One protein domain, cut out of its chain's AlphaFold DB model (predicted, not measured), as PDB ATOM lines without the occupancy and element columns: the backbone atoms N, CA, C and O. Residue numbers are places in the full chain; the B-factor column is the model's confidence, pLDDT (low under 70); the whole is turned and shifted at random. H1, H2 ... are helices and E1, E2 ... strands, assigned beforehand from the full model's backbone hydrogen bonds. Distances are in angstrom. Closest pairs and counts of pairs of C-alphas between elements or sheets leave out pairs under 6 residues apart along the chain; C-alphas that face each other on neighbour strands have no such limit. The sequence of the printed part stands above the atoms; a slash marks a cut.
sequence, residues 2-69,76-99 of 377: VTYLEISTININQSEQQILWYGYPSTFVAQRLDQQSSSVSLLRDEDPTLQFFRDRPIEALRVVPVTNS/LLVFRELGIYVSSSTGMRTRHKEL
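Overview. This is residues 2 to 69 and 76 to 99 of the 377 residues of the protein "Hypothetical protein" of Adineta ricciae (UniProt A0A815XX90). Two antiparallel sheets lie partly face to face as a small sandwich, one of four strands and one of three; the long hairpin of E1 and E2 runs out to one end of the longest axis, and the short helix H1 lies at the other end. The sheets come closest to each other where E5 passes the first residues of E1 and the last of E2, and the stretch 88 to 99 after E7 bears no named element. The printed part has 92 residues, with seven named strands and one named helix in the order E1, E2, E3, E4, H1, E5, E6, E7. The sheets run E1 - E2 - E3 - E4 and E5 - E6 - E7, and the class is mostly strand. The whole is compact, with a radius of gyration of the C-alphas of 13.2 A, and spans 40 by 29 by 22 A.

Along the chain. Begin with the larger sheet and find C-alpha 4 at (-12.293, 42.168, -28.863), where E1, residues 4 to 12, sets out for 24.0 A. E2, residues 15 to 24, is the longest strand by residues and runs 28.9 A from C-alpha 15 at (8.671, 57.051, -27.290). E3, residues 27 to 32, covers 17.0 A, and E4, residues 39 to 41, is a short strand of three residues. In the other sheet look for E5, residues 60 to 65, of 15.3 A; E6, residues 76 to 79; and E7, residues 82 to 87, of 16.8 A, which ends at C-alpha 87, (-8.646, 53.896, -14.098). Between E4 and E5 you will find H1, residues 52 to 55.

Arrangement. The sheet of E1 to E4 is a meander, each strand the antiparallel neighbour of the one before, with E1 and E4 as edge strands. From edge to edge its strands' lines turn by 69 degrees. E1 and E2 form a hairpin at 157 degrees; look at N 6 and O 21, 2.9 A apart. In the hairpin of E2 and E3, at 155 degrees, N 22 and O 29 are 3.0 A apart. In the hairpin of E3 and E4, N 40 and O 30 are 2.8 A apart. These N and O pairs are within hydrogen-bond range. This sheet and the sheet of E5 to E7 make a sandwich, two sheets face to face: the facing parts are 9.7 A centre to centre, and the best planes are 17 degrees apart. The closest C-alphas of E2 and E5 are those of Gly 23 and Ala 60, at 5.2 A; those of E1 and E5 are Tyr 4 and Leu 61, at 5.4 A. In the second sheet, only just strongly twisted with C-alphas up to 4.2 A off its plane, E5 and E6 are antiparallel at 168 degrees. Their N 64 and O 76, 2.9 A apart, are within hydrogen-bond range. The hairpin of E6 and E7 has N 77 and O 84 within that range at 2.8 A. H1 is not on either sheet and is too short for an O i to N i+4 pair; its one O i to N i+3 pair is within range.

Size, cuts and confidence. The two C-alphas farthest apart are those of Gln 14 and Asp 55, at 42.6 A. Residues 70 to 75 are not printed, and C-alphas 69 and 76 are 10.6 A apart across this cut, in the link from E5 to E6. Of the links that are printed whole, none is long. The mean pLDDT of the printed part is 89.5; residues 12 to 13 and residue 36 are under 70.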
ATOM      1  N   VAL A   2     -11.463  35.157 -27.467       90.69
ATOM      2  CA  VAL A   2     -11.245  36.610 -27.533       90.69
ATOM      3  C   VAL A   2     -12.414  37.219 -28.311       90.69
ATOM      4  O   VAL A   2     -12.716  36.732 -29.399       90.69
ATOM      5  N   THR A   3     -13.086  38.225 -27.752       94.44
ATOM      6  CA  THR A   3     -14.242  38.903 -28.378       94.44
ATOM      7  C   THR A   3     -13.886  40.282 -28.924       94.44
ATOM      8  O   THR A   3     -14.555  40.784 -29.819       94.44
ATOM      9  N   TYR A   4     -12.799  40.873 -28.428       95.94
ATOM     10  CA  TYR A   4     -12.293  42.168 -28.863       95.94
ATOM     11  C   TYR A   4     -10.773  42.129 -29.004       95.94
ATOM     12  O   TYR A   4     -10.098  41.480 -28.206       95.94
ATOM     13  N   LEU A   5     -10.249  42.821 -30.014       95.06
ATOM     14  CA  LEU A   5      -8.824  42.938 -30.297       95.06
ATOM     15  C   LEU A   5      -8.555  44.264 -31.017       95.06
ATOM     16  O   LEU A   5      -9.142  44.520 -32.066       95.06
ATOM     17  N   GLU A   6      -7.650  45.080 -30.490       93.25
ATOM     18  CA  GLU A   6      -7.249  46.348 -31.101       93.25
ATOM     19  C   GLU A   6      -5.798  46.675 -30.748       93.25
ATOM     20  O   GLU A   6      -5.345  46.403 -29.638       93.25
ATOM     21  N   ILE A   7      -5.063  47.273 -31.685       92.50
ATOM     22  CA  ILE A   7      -3.727  47.817 -31.427       92.50
ATOM     23  C   ILE A   7      -3.827  49.334 -31.487       92.50
ATOM     24  O   ILE A   7      -4.317  49.879 -32.473       92.50
ATOM     25  N   SER A   8      -3.319  50.008 -30.461       87.75
ATOM     26  CA  SER A   8      -3.180  51.463 -30.448       87.75
ATOM     27  C   SER A   8      -1.731  51.861 -30.217       87.75
ATOM     28  O   SER A   8      -1.052  51.261 -29.380       87.75
ATOM     29  N   THR A   9      -1.291  52.929 -30.871       86.06
ATOM     30  CA  THR A   9      -0.029  53.592 -30.540       86.06
ATOM     31  C   THR A   9      -0.296  54.686 -29.517       86.06
ATOM     32  O   THR A   9      -1.140  55.554 -29.736       86.06
ATOM     33  N   ILE A  10       0.431  54.657 -28.405       77.00
ATOM     34  CA  ILE A  10       0.436  55.717 -27.402       77.00
ATOM     35  C   ILE A  10       1.827  56.344 -27.317       77.00
ATOM     36  O   ILE A  10       2.839  55.674 -27.514       77.00
ATOM     37  N   ASN A  11       1.882  57.633 -26.999       70.75
ATOM     38  CA  ASN A  11       3.135  58.347 -26.788       70.75
ATOM     39  C   ASN A  11       3.422  58.451 -25.289       70.75
ATOM     40  O   ASN A  11       2.709  59.145 -24.568       70.75
ATOM     41  N   ILE A  12       4.481  57.787 -24.826       63.12
ATOM     42  CA  ILE A  12       4.980  57.906 -23.451       63.12
ATOM     43  C   ILE A  12       6.425  58.393 -23.523       63.12
ATOM     44  O   ILE A  12       7.266  57.747 -24.141       63.12
ATOM     45  N   ASN A  13       6.733  59.518 -22.873       62.56
ATOM     46  CA  ASN A  13       8.099  60.055 -22.770       62.56
ATOM     47  C   ASN A  13       8.819  60.196 -24.127       62.56
ATOM     48  O   ASN A  13       9.984  59.834 -24.240       62.56
ATOM     49  N   GLN A  14       8.122  60.689 -25.162       71.31
ATOM     50  CA  GLN A  14       8.648  60.829 -26.537       71.31
ATOM     51  C   GLN A  14       9.012  59.501 -27.232       71.31
ATOM     52  O   GLN A  14       9.620  59.510 -28.299       71.31
ATOM     53  N   SER A  15       8.612  58.366 -26.654       72.62
ATOM     54  CA  SER A  15       8.671  57.051 -27.290       72.62
ATOM     55  C   SER A  15       7.265  56.591 -27.670       72.62
ATOM     56  O   SER A  15       6.351  56.605 -26.836       72.62
ATOM     57  N   GLU A  16       7.092  56.184 -28.926       81.19
ATOM     58  CA  GLU A  16       5.883  55.493 -29.362       81.19
ATOM     59  C   GLU A  16       5.891  54.074 -28.799       81.19
ATOM     60  O   GLU A  16       6.813  53.292 -29.032       81.19
ATOM     61  N   GLN A  17       4.851  53.739 -28.047       83.69
ATOM     62  CA  GLN A  17       4.617  52.397 -27.540       83.69
ATOM     63  C   GLN A  17       3.321  51.870 -28.128       83.69
ATOM     64  O   GLN A  17       2.303  52.561 -28.155       83.69
ATOM     65  N   GLN A  18       3.351  50.626 -28.588       89.69
ATOM     66  CA  GLN A  18       2.157  49.951 -29.069       89.69
ATOM     67  C   GLN A  18       1.563  49.104 -27.949       89.69
ATOM     68  O   GLN A  18       2.248  48.274 -27.342       89.69
ATOM     69  N   ILE A  19       0.276  49.310 -27.701       90.31
ATOM     70  CA  ILE A  19      -0.516  48.500 -26.784       90.31
ATOM     71  C   ILE A  19      -1.473  47.650 -27.604       90.31
ATOM     72  O   ILE A  19      -2.186  48.157 -28.468       90.31
ATOM     73  N   LEU A  20      -1.487  46.358 -27.295       93.38
ATOM     74  CA  LEU A  20      -2.519  45.426 -27.701       93.38
ATOM     75  C   LEU A  20      -3.591  45.375 -26.615       93.38
ATOM     76  O   LEU A  20      -3.337  44.935 -25.494       93.38
ATOM     77  N   TRP A  21      -4.795  45.793 -26.971       94.12
ATOM     78  CA  TRP A  21      -5.992  45.615 -26.168       94.12
ATOM     79  C   TRP A  21      -6.702  44.359 -26.638       94.12
ATOM     80  O   TRP A  21      -6.932  44.182 -27.835       94.12
ATOM     81  N   TYR A  22      -7.079  43.489 -25.711       95.62
ATOM     82  CA  TYR A  22      -7.934  42.356 -26.030       95.62
ATOM     83  C   TYR A  22      -8.943  42.090 -24.927       95.62
ATOM     84  O   TYR A  22      -8.688  42.331 -23.750       95.62
ATOM     85  N   GLY A  23     -10.116  41.620 -25.332       96.06
ATOM     86  CA  GLY A  23     -11.240  41.360 -24.446       96.06
ATOM     87  C   GLY A  23     -11.649  39.897 -24.462       96.06
ATOM     88  O   GLY A  23     -11.648  39.244 -25.507       96.06
ATOM     89  N   TYR A  24     -12.045  39.411 -23.295       94.88
ATOM     90  CA  TYR A  24     -12.842  38.201 -23.125       94.88
ATOM     91  C   TYR A  24     -14.202  38.621 -22.562       94.88
ATOM     92  O   TYR A  24     -14.344  39.758 -22.106       94.88
ATOM     93  N   PRO A  25     -15.216  37.742 -22.542       95.19
ATOM     94  CA  PRO A  25     -16.422  38.048 -21.791       95.19
ATOM     95  C   PRO A  25     -16.061  38.474 -20.360       95.19
ATOM     96  O   PRO A  25     -15.281  37.796 -19.693       95.19
ATOM     97  N   SER A  26     -16.601  39.613 -19.929       93.12
ATOM     98  CA  SER A  26     -16.424  40.224 -18.611       93.12
ATOM     99  C   SER A  26     -15.035  40.771 -18.266       93.12
ATOM    100  O   SER A  26     -14.830  41.176 -17.127       93.12
ATOM    101  N   THR A  27     -14.070  40.822 -19.191       94.44
ATOM    102  CA  THR A  27     -12.747  41.393 -18.881       94.44
ATOM    103  C   THR A  27     -12.021  41.969 -20.095       94.44
ATOM    104  O   THR A  27     -12.269  41.587 -21.240       94.44
ATOM    105  N   PHE A  28     -11.084  42.877 -19.833       96.25
ATOM    106  CA  PHE A  28     -10.157  43.426 -20.813       96.25
ATOM    107  C   PHE A  28      -8.732  43.347 -20.284       96.25
ATOM    108  O   PHE A  28      -8.482  43.532 -19.094       96.25
ATOM    109  N   VAL A  29      -7.791  43.134 -21.193       94.88
ATOM    110  CA  VAL A  29      -6.362  43.104 -20.905       94.88
ATOM    111  C   VAL A  29      -5.650  44.066 -21.843       94.88
ATOM    112  O   VAL A  29      -5.942  44.126 -23.039       94.88
ATOM    113  N   ALA A  30      -4.707  44.814 -21.284       93.19
ATOM    114  CA  ALA A  30      -3.746  45.610 -22.026       93.19
ATOM    115  C   ALA A  30      -2.391  44.915 -21.984       93.19
ATOM    116  O   ALA A  30      -1.915  44.557 -20.911       93.19
ATOM    117  N   GLN A  31      -1.752  44.741 -23.131       91.94
ATOM    118  CA  GLN A  31      -0.417  44.167 -23.225       91.94
ATOM    119  C   GLN A  31       0.466  45.079 -24.055       91.94
ATOM    120  O   GLN A  31       0.115  45.434 -25.180       91.94
ATOM    121  N   ARG A  32       1.636  45.445 -23.531       89.00
ATOM    122  CA  ARG A  32       2.605  46.165 -24.353       89.00
ATOM    123  C   ARG A  32       3.259  45.206 -25.340       89.00
ATOM    124  O   ARG A  32       3.678  44.112 -24.967       89.00
ATOM    125  N   LEU A  33       3.366  45.625 -26.597       87.75
ATOM    126  CA  LEU A  33       3.966  44.796 -27.645       87.75
ATOM    127  C   LEU A  33       5.497  44.765 -27.582       87.75
ATOM    128  O   LEU A  33       6.100  43.794 -28.030       87.75
ATOM    129  N   ASP A  34       6.125  45.786 -26.998       84.25
ATOM    130  CA  ASP A  34       7.577  45.835 -26.795       84.25
ATOM    131  C   ASP A  34       8.047  44.937 -25.637       84.25
ATOM    132  O   ASP A  34       9.174  44.447 -25.637       84.25
ATOM    133  N   GLN A  35       7.171  44.692 -24.660       80.00
ATOM    134  CA  GLN A  35       7.434  43.900 -23.463       80.00
ATOM    135  C   GLN A  35       6.377  42.807 -23.332       80.00
ATOM    136  O   GLN A  35       5.381  42.959 -22.623       80.00
ATOM    137  N   GLN A  36       6.611  41.677 -24.001       67.00
ATOM    138  CA  GLN A  36       5.638  40.590 -24.147       67.00
ATOM    139  C   GLN A  36       5.078  40.062 -22.809       67.00
ATOM    140  O   GLN A  36       3.940  39.604 -22.775       67.00
ATOM    141  N   SER A  37       5.831  40.176 -21.707       70.00
ATOM    142  CA  SER A  37       5.431  39.766 -20.352       70.00
ATOM    143  C   SER A  37       4.654  40.823 -19.547       70.00
ATOM    144  O   SER A  37       4.334  40.582 -18.387       70.00
ATOM    145  N   SER A  38       4.356  41.995 -20.118       80.25
ATOM    146  CA  SER A  38       3.680  43.106 -19.427       80.25
ATOM    147  C   SER A  38       2.194  43.204 -19.800       80.25
ATOM    148  O   SER A  38       1.734  44.177 -20.397       80.25
ATOM    149  N   SER A  39       1.426  42.161 -19.475       88.25
ATOM    150  CA  SER A  39      -0.037  42.188 -19.581       88.25
ATOM    151  C   SER A  39      -0.673  42.628 -18.263       88.25
ATOM    152  O   SER A  39      -0.323  42.103 -17.205       88.25
ATOM    153  N   VAL A  40      -1.636  43.542 -18.324       90.19
ATOM    154  CA  VAL A  40      -2.357  44.082 -17.168       90.19
ATOM    155  C   VAL A  40      -3.857  43.936 -17.404       90.19
ATOM    156  O   VAL A  40      -4.368  44.366 -18.439       90.19
ATOM    157  N   SER A  41      -4.564  43.331 -16.445       92.62
ATOM    158  CA  SER A  41      -6.032  43.334 -16.436       92.62
ATOM    159  C   SER A  41      -6.539  44.752 -16.190       92.62
ATOM    160  O   SER A  41      -6.079  45.425 -15.269       92.62
ATOM    161  N   LEU A  42      -7.502  45.197 -16.992       93.94
ATOM    162  CA  LEU A  42      -8.122  46.518 -16.853       93.94
ATOM    163  C   LEU A  42      -9.289  46.536 -15.867       93.94
ATOM    164  O   LEU A  42      -9.816  47.604 -15.571       93.94
ATOM    165  N   LEU A  43      -9.696  45.369 -15.373       92.44
ATOM    166  CA  LEU A  43     -10.704  45.218 -14.332       92.44
ATOM    167  C   LEU A  43     -10.078  44.508 -13.137       92.44
ATOM    168  O   LEU A  43      -9.392  43.493 -13.304       92.44
ATOM    169  N   ARG A  44     -10.326  45.039 -11.939       86.94
ATOM    170  CA  ARG A  44      -9.980  44.366 -10.686       86.94
ATOM    171  C   ARG A  44     -11.126  43.533 -10.153       86.94
ATOM    172  O   ARG A  44     -12.246  44.019 -10.011       86.94
ATOM    173  N   ASP A  45     -10.790  42.318  -9.746       81.56
ATOM    174  CA  ASP A  45     -11.715  41.378  -9.122       81.56
ATOM    175  C   ASP A  45     -12.124  41.783  -7.701       81.56
ATOM    176  O   ASP A  45     -13.121  41.275  -7.186       81.56
ATOM    177  N   GLU A  46     -11.372  42.672  -7.049       85.62
ATOM    178  CA  GLU A  46     -11.655  43.148  -5.692       85.62
ATOM    179  C   GLU A  46     -12.696  44.272  -5.648       85.62
ATOM    180  O   GLU A  46     -13.198  44.584  -4.568       85.62
ATOM    181  N   ASP A  47     -13.033  44.891  -6.783       85.44
ATOM    182  CA  ASP A  47     -14.048  45.941  -6.821       85.44
ATOM    183  C   ASP A  47     -15.444  45.315  -6.615       85.44
ATOM    184  O   ASP A  47     -15.918  44.541  -7.461       85.44
ATOM    185  N   PRO A  48     -16.147  45.618  -5.505       86.88
ATOM    186  CA  PRO A  48     -17.465  45.050  -5.245       86.88
ATOM    187  C   PRO A  48     -18.501  45.494  -6.288       86.88
ATOM    188  O   PRO A  48     -19.485  44.794  -6.513       86.88
ATOM    189  N   THR A  49     -18.280  46.627  -6.962       88.75
ATOM    190  CA  THR A  49     -19.196  47.151  -7.985       88.75
ATOM    191  C   THR A  49     -19.088  46.423  -9.325       88.75
ATOM    192  O   THR A  49     -19.930  46.640 -10.193       88.75
ATOM    193  N   LEU A  50     -18.080  45.561  -9.498       87.50
ATOM    194  CA  LEU A  50     -17.827  44.796 -10.723       87.50
ATOM    195  C   LEU A  50     -18.182  43.306 -10.583       87.50
ATOM    196  O   LEU A  50     -18.082  42.555 -11.548       87.50
ATOM    197  N   GLN A  51     -18.641  42.862  -9.407       88.50
ATOM    198  CA  GLN A  51     -18.911  41.443  -9.116       88.50
ATOM    199  C   GLN A  51     -19.977  40.815 -10.019       88.50
ATOM    200  O   GLN A  51     -19.918  39.618 -10.287       88.50
ATOM    201  N   PHE A  52     -20.915  41.614 -10.535       89.56
ATOM    202  CA  PHE A  52     -22.000  41.145 -11.404       89.56
ATOM    203  C   PHE A  52     -21.493  40.462 -12.690       89.56
ATOM    204  O   PHE A  52     -22.194  39.646 -13.288       89.56
ATOM    205  N   PHE A  53     -20.257  40.756 -13.106       91.62
ATOM    206  CA  PHE A  53     -19.600  40.097 -14.229       91.62
ATOM    207  C   PHE A  53     -19.313  38.605 -13.994       91.62
ATOM    208  O   PHE A  53     -19.121  37.877 -14.973       91.62
ATOM    209  N   ARG A  54     -19.277  38.153 -12.730       87.69
ATOM    210  CA  ARG A  54     -19.088  36.743 -12.344       87.69
ATOM    211  C   ARG A  54     -20.350  35.919 -12.558       87.69
ATOM    212  O   ARG A  54     -20.263  34.781 -13.010       87.69
ATOM    213  N   ASP A  55     -21.505  36.506 -12.263       89.19
ATOM    214  CA  ASP A  55     -22.796  35.829 -12.390       89.19
ATOM    215  C   ASP A  55     -23.197  35.670 -13.856       89.19
ATOM    216  O   ASP A  55     -23.847  34.694 -14.237       89.19
ATOM    217  N   ARG A  56     -22.804  36.634 -14.697       90.44
ATOM    218  CA  ARG A  56     -23.165  36.641 -16.110       90.44
ATOM    219  C   ARG A  56     -22.039  37.201 -16.979       90.44
ATOM    220  O   ARG A  56     -21.775  38.401 -16.915       90.44
ATOM    221  N   PRO A  57     -21.409  36.369 -17.830       92.00
ATOM    222  CA  PRO A  57     -20.371  36.838 -18.730       92.00
ATOM    223  C   PRO A  57     -20.955  37.791 -19.779       92.00
ATOM    224  O   PRO A  57     -21.869  37.413 -20.511       92.00
ATOM    225  N   ILE A  58     -20.419  39.010 -19.876       95.75
ATOM    226  CA  ILE A  58     -20.865  40.010 -20.860       95.75
ATOM    227  C   ILE A  58     -19.762  40.236 -21.886       95.75
ATOM    228  O   ILE A  58     -18.618  40.501 -21.542       95.75
ATOM    229  N   GLU A  59     -20.099  40.145 -23.165       96.75
ATOM    230  CA  GLU A  59     -19.144  40.307 -24.260       96.75
ATOM    231  C   GLU A  59     -18.427  41.671 -24.229       96.75
ATOM    232  O   GLU A  59     -19.064  42.723 -24.123       96.75
ATOM    233  N   ALA A  60     -17.097  41.638 -24.345       97.38
ATOM    234  CA  ALA A  60     -16.242  42.813 -24.468       97.38
ATOM    235  C   ALA A  60     -16.207  43.291 -25.927       97.38
ATOM    236  O   ALA A  60     -15.935  42.485 -26.819       97.38
ATOM    237  N   LEU A  61     -16.459  44.586 -26.160       97.31
ATOM    238  CA  LEU A  61     -16.583  45.167 -27.502       97.31
ATOM    239  C   LEU A  61     -15.502  46.187 -27.861       97.31
ATOM    240  O   LEU A  61     -15.129  46.247 -29.031       97.31
ATOM    241  N   ARG A  62     -15.065  47.037 -26.920       96.56
ATOM    242  CA  ARG A  62     -14.073  48.095 -27.188       96.56
ATOM    243  C   ARG A  62     -13.454  48.686 -25.919       96.56
ATOM    244  O   ARG A  62     -14.124  48.769 -24.894       96.56
ATOM    245  N   VAL A  63     -12.216  49.172 -26.021       96.69
ATOM    246  CA  VAL A  63     -11.582  50.078 -25.051       96.69
ATOM    247  C   VAL A  63     -11.469  51.474 -25.664       96.69
ATOM    248  O   VAL A  63     -11.046  51.614 -26.808       96.69
ATOM    249  N   VAL A  64     -11.853  52.510 -24.917       95.25
ATOM    250  CA  VAL A  64     -11.805  53.907 -25.371       95.25
ATOM    251  C   VAL A  64     -11.074  54.777 -24.344       95.25
ATOM    252  O   VAL A  64     -11.535  54.881 -23.207       95.25
ATOM    253  N   PRO A  65      -9.960  55.434 -24.708       92.25
ATOM    254  CA  PRO A  65      -9.320  56.428 -23.850       92.25
ATOM    255  C   PRO A  65     -10.185  57.679 -23.671       92.25
ATOM    256  O   PRO A  65     -10.749  58.185 -24.639       92.25
ATOM    257  N   VAL A  66     -10.256  58.213 -22.449       92.50
ATOM    258  CA  VAL A  66     -10.995  59.453 -22.170       92.50
ATOM    259  C   VAL A  66     -10.019  60.631 -22.119       92.50
ATOM    260  O   VAL A  66      -9.256  60.780 -21.169       92.50
ATOM    261  N   THR A  67     -10.039  61.479 -23.148       83.12
ATOM    262  CA  THR A  67      -9.091  62.595 -23.338       83.12
ATOM    263  C   THR A  67      -9.343  63.782 -22.401       83.12
ATOM    264  O   THR A  67      -8.400  64.351 -21.860       83.12
ATOM    265  N   ASN A  68     -10.610  64.120 -22.146       78.19
ATOM    266  CA  ASN A  68     -11.021  65.283 -21.345       78.19
ATOM    267  C   ASN A  68     -11.649  64.890 -19.997       78.19
ATOM    268  O   ASN A  68     -12.669  65.455 -19.602       78.19
ATOM    269  N   SER A  69     -11.094  63.886 -19.316       77.06
ATOM    270  CA  SER A  69     -11.598  63.451 -18.009       77.06
ATOM    271  C   SER A  69     -11.025  64.283 -16.862       77.06
ATOM    272  O   SER A  69      -9.857  64.668 -16.876       77.06
ATOM    273  N   LEU A  76     -12.910  54.198 -20.871       96.94
ATOM    274  CA  LEU A  76     -14.240  53.622 -21.017       96.94
ATOM    275  C   LEU A  76     -14.111  52.215 -21.614       96.94
ATOM    276  O   LEU A  76     -13.658  52.037 -22.746       96.94
ATOM    277  N   LEU A  77     -14.529  51.214 -20.848       97.44
ATOM    278  CA  LEU A  77     -14.657  49.828 -21.281       97.44
ATOM    279  C   LEU A  77     -16.077  49.600 -21.788       97.44
ATOM    280  O   LEU A  77     -17.042  49.738 -21.037       97.44
ATOM    281  N   VAL A  78     -16.207  49.269 -23.068       98.19
ATOM    282  CA  VAL A  78     -17.487  49.079 -23.755       98.19
ATOM    283  C   VAL A  78     -17.798  47.589 -23.798       98.19
ATOM    284  O   VAL A  78     -17.161  46.829 -24.531       98.19
ATOM    285  N   PHE A  79     -18.799  47.172 -23.033       97.94
ATOM    286  CA  PHE A  79     -19.378  45.836 -23.093       97.94
ATOM    287  C   PHE A  79     -20.667  45.855 -23.909       97.94
ATOM    288  O   PHE A  79     -21.271  46.900 -24.155       97.94
ATOM    289  N   ARG A  80     -21.132  44.672 -24.306       97.19
ATOM    290  CA  ARG A  80     -22.346  44.523 -25.114       97.19
ATOM    291  C   ARG A  80     -23.618  45.054 -24.460       97.19
ATOM    292  O   ARG A  80     -24.578  45.346 -25.159       97.19
ATOM    293  N   GLU A  81     -23.635  45.228 -23.148       96.56
ATOM    294  CA  GLU A  81     -24.839  45.683 -22.441       96.56
ATOM    295  C   GLU A  81     -24.680  47.030 -21.753       96.56
ATOM    296  O   GLU A  81     -25.677  47.696 -21.488       96.56
ATOM    297  N   LEU A  82     -23.440  47.435 -21.490       97.12
ATOM    298  CA  LEU A  82     -23.126  48.638 -20.735       97.12
ATOM    299  C   LEU A  82     -21.688  49.095 -20.987       97.12
ATOM    300  O   LEU A  82     -20.851  48.335 -21.474       97.12
ATOM    301  N   GLY A  83     -21.387  50.332 -20.617       97.50
ATOM    302  CA  GLY A  83     -20.044  50.888 -20.560       97.50
ATOM    303  C   GLY A  83     -19.659  51.255 -19.129       97.50
ATOM    304  O   GLY A  83     -20.467  51.821 -18.391       97.50
ATOM    305  N   ILE A  84     -18.418  50.956 -18.741       96.56
ATOM    306  CA  ILE A  84     -17.868  51.293 -17.420       96.56
ATOM    307  C   ILE A  84     -16.601  52.109 -17.583       96.56
ATOM    308  O   ILE A  84     -15.727  51.771 -18.377       96.56
ATOM    309  N   TYR A  85     -16.493  53.154 -16.775       96.12
ATOM    310  CA  TYR A  85     -15.277  53.939 -16.667       96.12
ATOM    311  C   TYR A  85     -14.367  53.354 -15.591       96.12
ATOM    312  O   TYR A  85     -14.808  53.126 -14.459       96.12
ATOM    313  N   VAL A  86     -13.109  53.121 -15.950       94.62
ATOM    314  CA  VAL A  86     -12.073  52.594 -15.063       94.62
ATOM    315  C   VAL A  86     -10.806  53.430 -15.148       94.62
ATOM    316  O   VAL A  86     -10.521  54.096 -16.141       94.62
ATOM    317  N   SER A  87      -9.999  53.356 -14.102       91.38
ATOM    318  CA  SER A  87      -8.646  53.896 -14.098       91.38
ATOM    319  C   SER A  87      -7.719  52.915 -14.814       91.38
ATOM    320  O   SER A  87      -7.652  51.750 -14.429       91.38
ATOM    321  N   SER A  88      -6.958  53.368 -15.814       87.88
ATOM    322  CA  SER A  88      -6.029  52.490 -16.542       87.88
ATOM    323  C   SER A  88      -4.889  51.955 -15.669       87.88
ATOM    324  O   SER A  88      -4.330  50.905 -15.968       87.88
ATOM    325  N   SER A  89      -4.538  52.667 -14.590       86.81
ATOM    326  CA  SER A  89      -3.452  52.290 -13.682       86.81
ATOM    327  C   SER A  89      -3.900  51.333 -12.583       86.81
ATOM    328  O   SER A  89      -3.130  50.465 -12.175       86.81
ATOM    329  N   THR A  90      -5.123  51.495 -12.074       88.81
ATOM    330  CA  THR A  90      -5.614  50.680 -10.956       88.81
ATOM    331  C   THR A  90      -6.572  49.584 -11.386       88.81
ATOM    332  O   THR A  90      -6.652  48.598 -10.665       88.81
ATOM    333  N   GLY A  91      -7.279  49.734 -12.510       89.56
ATOM    334  CA  GLY A  91      -8.373  48.856 -12.944       89.56
ATOM    335  C   GLY A  91      -9.662  49.008 -12.126       89.56
ATOM    336  O   GLY A  91     -10.598  48.230 -12.294       89.56
ATOM    337  N   MET A  92      -9.703  49.987 -11.216       90.81
ATOM    338  CA  MET A  92     -10.866  50.290 -10.382       90.81
ATOM    339  C   MET A  92     -11.836  51.201 -11.127       90.81
ATOM    340  O   MET A  92     -11.416  52.050 -11.922       90.81
ATOM    341  N   ARG A  93     -13.127  51.073 -10.819       93.00
ATOM    342  CA  ARG A  93     -14.174  51.935 -11.368       93.00
ATOM    343  C   ARG A  93     -13.962  53.400 -10.960       93.00
ATOM    344  O   ARG A  93     -13.761  53.704  -9.788       93.00
ATOM    345  N   THR A  94     -14.036  54.321 -11.921       93.31
ATOM    346  CA  THR A  94     -13.864  55.773 -11.689       93.31
ATOM    347  C   THR A  94     -15.186  56.528 -11.620       93.31
ATOM    348  O   THR A  94     -15.251  57.598 -11.019       93.31
ATOM    349  N   ARG A  95     -16.261  55.979 -12.203       93.31
ATOM    350  CA  ARG A  95     -17.595  56.598 -12.206       93.31
ATOM    351  C   ARG A  95     -18.661  55.636 -11.722       93.31
ATOM    352  O   ARG A  95     -18.710  54.482 -12.136       93.31
ATOM    353  N   HIS A  96     -19.573  56.132 -10.890       90.75
ATOM    354  CA  HIS A  96     -20.637  55.300 -10.335       90.75
ATOM    355  C   HIS A  96     -21.714  54.933 -11.367       90.75
ATOM    356  O   HIS A  96     -22.266  53.843 -11.300       90.75
ATOM    357  N   LYS A  97     -21.997  55.794 -12.352       92.06
ATOM    358  CA  LYS A  97     -23.026  55.543 -13.371       92.06
ATOM    359  C   LYS A  97     -22.466  54.772 -14.570       92.06
ATOM    360  O   LYS A  97     -21.401  55.110 -15.078       92.06
ATOM    361  N   GLU A  98     -23.226  53.783 -15.027       94.62
ATOM    362  CA  GLU A  98     -22.943  52.998 -16.233       94.62
ATOM    363  C   GLU A  98     -23.477  53.718 -17.462       94.62
ATOM    364  O   GLU A  98     -24.535  54.360 -17.424       94.62
ATOM    365  N   LEU A  99     -22.737  53.610 -18.559       96.56
ATOM    366  CA  LEU A  99     -23.216  54.059 -19.852       96.56
ATOM    367  C   LEU A  99     -24.115  52.970 -20.433       96.56
ATOM    368  O   LEU A  99     -23.672  51.842 -20.607       96.56
TER     369      LEU A  99